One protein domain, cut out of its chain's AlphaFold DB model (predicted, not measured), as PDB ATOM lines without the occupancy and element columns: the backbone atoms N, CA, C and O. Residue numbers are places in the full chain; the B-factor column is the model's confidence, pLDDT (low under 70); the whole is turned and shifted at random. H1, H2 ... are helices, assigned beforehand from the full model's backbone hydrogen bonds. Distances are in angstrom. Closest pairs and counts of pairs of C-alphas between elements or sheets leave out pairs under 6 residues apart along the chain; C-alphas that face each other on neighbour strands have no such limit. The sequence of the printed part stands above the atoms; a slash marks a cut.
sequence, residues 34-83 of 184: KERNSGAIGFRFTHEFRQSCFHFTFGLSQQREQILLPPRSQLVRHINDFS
ATOM      1  N   LYS A  34      21.331  30.282 -53.644       91.00
ATOM      2  CA  LYS A  34      21.644  29.199 -52.699       91.00
ATOM      3  C   LYS A  34      23.109  28.747 -52.768       91.00
ATOM      4  O   LYS A  34      23.730  28.552 -51.730       91.00
ATOM      5  N   GLU A  35      23.657  28.609 -53.974       86.38
ATOM      6  CA  GLU A  35      25.045  28.176 -54.197       86.38
ATOM      7  C   GLU A  35      26.045  29.263 -53.797       86.38
ATOM      8  O   GLU A  35      27.075  28.980 -53.184       86.38
ATOM      9  N   ARG A  36      25.711  30.528 -54.079       87.12
ATOM     10  CA  ARG A  36      26.506  31.676 -53.624       87.12
ATOM     11  C   ARG A  36      26.533  31.755 -52.098       87.12
ATOM     12  O   ARG A  36      27.605  31.912 -51.517       87.12
ATOM     13  N   ASN A  37      25.384  31.562 -51.455       91.75
ATOM     14  CA  ASN A  37      25.277  31.571 -49.998       91.75
ATOM     15  C   ASN A  37      26.047  30.406 -49.367       91.75
ATOM     16  O   ASN A  37      26.783  30.621 -48.406       91.75
ATOM     17  N   SER A  38      25.963  29.190 -49.919       91.62
ATOM     18  CA  SER A  38      26.752  28.064 -49.403       91.62
ATOM     19  C   SER A  38      28.257  28.278 -49.586       91.62
ATOM     20  O   SER A  38      29.030  27.920 -48.698       91.62
ATOM     21  N   GLY A  39      28.680  28.905 -50.689       89.94
ATOM     22  CA  GLY A  39      30.071  29.316 -50.894       89.94
ATOM     23  C   GLY A  39      30.547  30.334 -49.851       89.94
ATOM     24  O   GLY A  39      31.608  30.154 -49.254       89.94
ATOM     25  N   ALA A  40      29.735  31.358 -49.569       91.25
ATOM     26  CA  ALA A  40      30.040  32.368 -48.556       91.25
ATOM     27  C   ALA A  40      30.123  31.767 -47.141       91.25
ATOM     28  O   ALA A  40      31.045  32.086 -46.388       91.25
ATOM     29  N   ILE A  41      29.208  30.857 -46.796       93.06
ATOM     30  CA  ILE A  41      29.231  30.129 -45.520       93.06
ATOM     31  C   ILE A  41      30.488  29.259 -45.424       93.06
ATOM     32  O   ILE A  41      31.175  29.293 -44.406       93.06
ATOM     33  N   GLY A  42      30.837  28.521 -46.484       93.12
ATOM     34  CA  GLY A  42      32.045  27.692 -46.513       93.12
ATOM     35  C   GLY A  42      33.330  28.507 -46.344       93.12
ATOM     36  O   GLY A  42      34.237  28.100 -45.610       93.12
ATOM     37  N   PHE A  43      33.391  29.688 -46.965       93.62
ATOM     38  CA  PHE A  43      34.498  30.624 -46.788       93.62
ATOM     39  C   PHE A  43      34.594  31.117 -45.339       93.62
ATOM     40  O   PHE A  43      35.656  30.991 -44.727       93.62
ATOM     41  N   ARG A  44      33.485  31.613 -44.770       94.12
ATOM     42  CA  ARG A  44      33.439  32.097 -43.380       94.12
ATOM     43  C   ARG A  44      33.820  31.006 -42.390       94.12
ATOM     44  O   ARG A  44      34.707  31.225 -41.573       94.12
ATOM     45  N   PHE A  45      33.250  29.812 -42.536       95.44
ATOM     46  CA  PHE A  45      33.589  28.662 -41.702       95.44
ATOM     47  C   PHE A  45      35.083  28.347 -41.758       95.44
ATOM     48  O   PHE A  45      35.715  28.184 -40.723       95.44
ATOM     49  N   THR A  46      35.674  28.284 -42.954       93.31
ATOM     50  CA  THR A  46      37.101  27.957 -43.093       93.31
ATOM     51  C   THR A  46      37.981  29.032 -42.458       93.31
ATOM     52  O   THR A  46      38.983  28.711 -41.815       93.31
ATOM     53  N   HIS A  47      37.614  30.301 -42.632       94.06
ATOM     54  CA  HIS A  47      38.322  31.429 -42.042       94.06
ATOM     55  C   HIS A  47      38.248  31.403 -40.507       94.06
ATOM     56  O   HIS A  47      39.282  31.427 -39.841       94.06
ATOM     57  N   GLU A  48      37.045  31.275 -39.947       93.56
ATOM     58  CA  GLU A  48      36.815  31.203 -38.500       93.56
ATOM     59  C   GLU A  48      37.450  29.954 -37.882       93.56
ATOM     60  O   GLU A  48      38.121  30.040 -36.855       93.56
ATOM     61  N   PHE A  49      37.321  28.796 -38.535       93.75
ATOM     62  CA  PHE A  49      37.921  27.549 -38.072       93.75
ATOM     63  C   PHE A  49      39.434  27.696 -37.925       93.75
ATOM     64  O   PHE A  49      39.966  27.340 -36.877       93.75
ATOM     65  N   ARG A  50      40.120  28.290 -38.912       90.50
ATOM     66  CA  ARG A  50      41.577  28.513 -38.870       90.50
ATOM     67  C   ARG A  50      42.035  29.425 -37.730       90.50
ATOM     68  O   ARG A  50      43.177  29.298 -37.293       90.50
ATOM     69  N   GLN A  51      41.171  30.326 -37.271       88.94
ATOM     70  CA  GLN A  51      41.431  31.224 -36.141       88.94
ATOM     71  C   GLN A  51      40.976  30.638 -34.795       88.94
ATOM     72  O   GLN A  51      41.312  31.177 -33.741       88.94
ATOM     73  N   SER A  52      40.216  29.542 -34.811       89.00
ATOM     74  CA  SER A  52      39.716  28.898 -33.601       89.00
ATOM     75  C   SER A  52      40.817  28.162 -32.833       89.00
ATOM     76  O   SER A  52      41.822  27.724 -33.392       89.00
ATOM     77  N   CYS A  53      40.573  27.919 -31.544       81.81
ATOM     78  CA  CYS A  53      41.442  27.098 -30.697       81.81
ATOM     79  C   CYS A  53      41.464  25.604 -31.076       81.81
ATOM     80  O   CYS A  53      42.252  24.846 -30.514       81.81
ATOM     81  N   PHE A  54      40.612  25.179 -32.014       83.56
ATOM     82  CA  PHE A  54      40.558  23.810 -32.527       83.56
ATOM     83  C   PHE A  54      41.397  23.619 -33.793       83.56
ATOM     84  O   PHE A  54      41.617  22.481 -34.213       83.56
ATOM     85  N   HIS A  55      41.863  24.708 -34.410       85.19
ATOM     86  CA  HIS A  55      42.772  24.621 -35.538       85.19
ATOM     87  C   HIS A  55      44.216  24.574 -35.061       85.19
ATOM     88  O   HIS A  55      44.729  25.449 -34.365       85.19
ATOM     89  N   PHE A  56      44.886  23.518 -35.492       82.69
ATOM     90  CA  PHE A  56      46.240  23.204 -35.105       82.69
ATOM     91  C   PHE A  56      47.132  23.271 -36.340       82.69
ATOM     92  O   PHE A  56      46.997  22.470 -37.261       82.69
ATOM     93  N   THR A  57      48.050  24.238 -36.358       80.81
ATOM     94  CA  THR A  57      49.022  24.421 -37.450       80.81
ATOM     95  C   THR A  57      50.061  23.303 -37.505       80.81
ATOM     96  O   THR A  57      50.642  23.043 -38.555       80.81
ATOM     97  N   PHE A  58      50.291  22.639 -36.374       79.56
ATOM     98  CA  PHE A  58      51.234  21.543 -36.223       79.56
ATOM     99  C   PHE A  58      50.485  20.233 -36.001       79.56
ATOM    100  O   PHE A  58      49.438  20.204 -35.353       79.56
ATOM    101  N   GLY A  59      51.045  19.132 -36.500       79.19
ATOM    102  CA  GLY A  59      50.492  17.807 -36.237       79.19
ATOM    103  C   GLY A  59      50.477  17.498 -34.738       79.19
ATOM    104  O   GLY A  59      51.362  17.932 -33.999       79.19
ATOM    105  N   LEU A  60      49.507  16.694 -34.289       71.44
ATOM    106  CA  LEU A  60      49.337  16.324 -32.875       71.44
ATOM    107  C   LEU A  60      50.630  15.788 -32.225       71.44
ATOM    108  O   LEU A  60      50.855  15.986 -31.035       71.44
ATOM    109  N   SER A  61      51.506  15.133 -32.997       71.44
ATOM    110  CA  SER A  61      52.817  14.661 -32.532       71.44
ATOM    111  C   SER A  61      53.770  15.801 -32.155       71.44
ATOM    112  O   SER A  61      54.378  15.748 -31.089       71.44
ATOM    113  N   GLN A  62      53.859  16.847 -32.980       71.00
ATOM    114  CA  GLN A  62      54.675  18.038 -32.714       71.00
ATOM    115  C   GLN A  62      54.101  18.862 -31.557       71.00
ATOM    116  O   GLN A  62      54.840  19.405 -30.738       71.00
ATOM    117  N   GLN A  63      52.774  18.901 -31.437       69.81
ATOM    118  CA  GLN A  63      52.110  19.538 -30.299       69.81
ATOM    119  C   GLN A  63      52.374  18.802 -28.996       69.81
ATOM    120  O   GLN A  63      52.641  19.430 -27.976       69.81
ATOM    121  N   ARG A  64      52.355  17.466 -29.029       67.88
ATOM    122  CA  ARG A  64      52.719  16.639 -27.880       67.88
ATOM    123  C   ARG A  64      54.133  16.954 -27.404       67.88
ATOM    124  O   ARG A  64      54.351  17.033 -26.203       67.88
ATOM    125  N   GLU A  65      55.075  17.150 -28.321       65.12
ATOM    126  CA  GLU A  65      56.442  17.535 -27.971       65.12
ATOM    127  C   GLU A  65      56.488  18.917 -27.317       65.12
ATOM    128  O   GLU A  65      57.075  19.042 -26.258       65.12
ATOM    129  N   GLN A  66      55.804  19.933 -27.841       64.88
ATOM    130  CA  GLN A  66      55.841  21.270 -27.226       64.88
ATOM    131  C   GLN A  66      55.065  21.376 -25.903       64.88
ATOM    132  O   GLN A  66      55.483  22.109 -25.010       64.88
ATOM    133  N   ILE A  67      53.941  20.665 -25.773       65.31
ATOM    134  CA  ILE A  67      53.049  20.754 -24.606       65.31
ATOM    135  C   ILE A  67      53.512  19.819 -23.483       65.31
ATOM    136  O   ILE A  67      53.527  20.225 -22.323       65.31
ATOM    137  N   LEU A  68      53.890  18.572 -23.796       61.16
ATOM    138  CA  LEU A  68      54.347  17.613 -22.777       61.16
ATOM    139  C   LEU A  68      55.848  17.718 -22.494       61.16
ATOM    140  O   LEU A  68      56.289  17.319 -21.417       61.16
ATOM    141  N   LEU A  69      56.637  18.220 -23.445       68.62
ATOM    142  CA  LEU A  69      58.091  18.357 -23.338       68.62
ATOM    143  C   LEU A  69      58.510  19.776 -23.758       68.62
ATOM    144  O   LEU A  69      59.228  19.936 -24.750       68.62
ATOM    145  N   PRO A  70      58.068  20.815 -23.018       69.31
ATOM    146  CA  PRO A  70      58.392  22.194 -23.354       69.31
ATOM    147  C   PRO A  70      59.899  22.345 -23.593       69.31
ATOM    148  O   PRO A  70      60.701  21.724 -22.879       69.31
ATOM    149  N   PRO A  71      60.310  23.159 -24.585       72.62
ATOM    150  CA  PRO A  71      61.714  23.359 -24.889       72.62
ATOM    151  C   PRO A  71      62.504  23.672 -23.621       72.62
ATOM    152  O   PRO A  71      62.065  24.442 -22.765       72.62
ATOM    153  N   ARG A  72      63.706  23.103 -23.511       72.56
ATOM    154  CA  ARG A  72      64.579  23.268 -22.339       72.56
ATOM    155  C   ARG A  72      64.748  24.736 -21.926       72.56
ATOM    156  O   ARG A  72      64.815  25.026 -20.738       72.56
ATOM    157  N   SER A  73      64.789  25.654 -22.891       75.88
ATOM    158  CA  SER A  73      64.857  27.099 -22.652       75.88
ATOM    159  C   SER A  73      63.665  27.634 -21.850       75.88
ATOM    160  O   SER A  73      63.857  28.439 -20.941       75.88
ATOM    161  N   GLN A  74      62.450  27.158 -22.134       77.38
ATOM    162  CA  GLN A  74      61.241  27.534 -21.399       77.38
ATOM    163  C   GLN A  74      61.247  26.961 -19.980       77.38
ATOM    164  O   GLN A  74      60.926  27.679 -19.037       77.38
ATOM    165  N   LEU A  75      61.685  25.709 -19.809       77.06
ATOM    166  CA  LEU A  75      61.837  25.096 -18.485       77.06
ATOM    167  C   LEU A  75      62.859  25.841 -17.621       77.06
ATOM    168  O   LEU A  75      62.589  26.125 -16.459       77.06
ATOM    169  N   VAL A  76      64.017  26.194 -18.186       77.12
ATOM    170  CA  VAL A  76      65.057  26.951 -17.472       77.12
ATOM    171  C   VAL A  76      64.552  28.335 -17.074       77.12
ATOM    172  O   VAL A  76      64.758  28.744 -15.934       77.12
ATOM    173  N   ARG A  77      63.848  29.033 -17.974       80.75
ATOM    174  CA  ARG A  77      63.220  30.323 -17.661       80.75
ATOM    175  C   ARG A  77      62.224  30.192 -16.508       80.75
ATOM    176  O   ARG A  77      62.336  30.927 -15.540       80.75
ATOM    177  N   HIS A  78      61.328  29.212 -16.571       81.31
ATOM    178  CA  HIS A  78      60.349  28.975 -15.513       81.31
ATOM    179  C   HIS A  78      61.018  28.641 -14.170       81.31
ATOM    180  O   HIS A  78      60.617  29.141 -13.127       81.31
ATOM    181  N   ILE A  79      62.070  27.822 -14.167       80.56
ATOM    182  CA  ILE A  79      62.815  27.512 -12.939       80.56
ATOM    183  C   ILE A  79      63.498  28.765 -12.380       80.56
ATOM    184  O   ILE A  79      63.453  28.965 -11.173       80.56
ATOM    185  N   ASN A  80      64.071  29.623 -13.226       79.88
ATOM    186  CA  ASN A  80      64.664  30.888 -12.784       79.88
ATOM    187  C   ASN A  80      63.613  31.864 -12.229       79.88
ATOM    188  O   ASN A  80      63.883  32.532 -11.235       79.88
ATOM    189  N   ASP A  81      62.426  31.923 -12.839       84.56
ATOM    190  CA  ASP A  81      61.334  32.805 -12.411       84.56
ATOM    191  C   ASP A  81      60.777  32.382 -11.034       84.56
ATOM    192  O   ASP A  81      60.511  33.228 -10.182       84.56
ATOM    193  N   PHE A  82      60.647  31.073 -10.779       83.19
ATOM    194  CA  PHE A  82      60.115  30.538  -9.513       83.19
ATOM    195  C   PHE A  82      61.181  30.268  -8.442       83.19
ATOM    196  O   PHE A  82      60.886  30.263  -7.246       83.19
ATOM    197  N   SER A  83      62.421  30.002  -8.845       80.38
ATOM    198  CA  SER A  83      63.537  29.693  -7.955       80.38
ATOM    199  C   SER A  83      64.810  30.378  -8.464       80.38
ATOM    200  O   SER A  83      65.691  29.737  -9.038       80.38
TER     201      SER A  83
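This is residues 34 to 83 of the 184 residues of an uncharacterized protein of Tritrichomonas foetus (UniProt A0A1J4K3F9). What shape do these atoms make? Three separate helices are strung one after another along an extended chain, with no core: H1, the longest, makes one end of the rod, and the shorter H2 and H3 follow beyond a stretch of loop, residues 52 to 59. What is it built of? The 50 printed residues hold three named helices, H1, H2 and H3, and no named strand, and the class is all helix. How spread out is it? It is extended, a rod spanning 61 by 22 by 11 A, with a radius of gyration of the C-alphas of 18.7 A.

Does H1, residues 34 to 51, touch H2, residues 60 to 68? They are apart, with a short link of 8 residues between them. How does H3, residues 72 to 82, stand? It is apart from H1 and from H2, and a tight link of 3 residues joins it to H2. Are the helix backbones well formed? In H1, H2 and H3 every O i to N i+4 pair is within hydrogen-bond range.

Where does H1 begin? C-alpha 34 is at (21.644, 29.199, -52.699), and H1 is 25.9 A long from first to last C-alpha. How long are the others? H2 measures 11.3 A and H3 15.4 A, and H3 ends with C-alpha 82 at (60.115, 30.538, -9.513).

How large is it? The two C-alphas farthest apart, those of Lys 34 and Ser 83, are 61.3 A apart, and the printed part has no cut. Where is confidence low? The model's pLDDT is under 70 at residues 63 to 70.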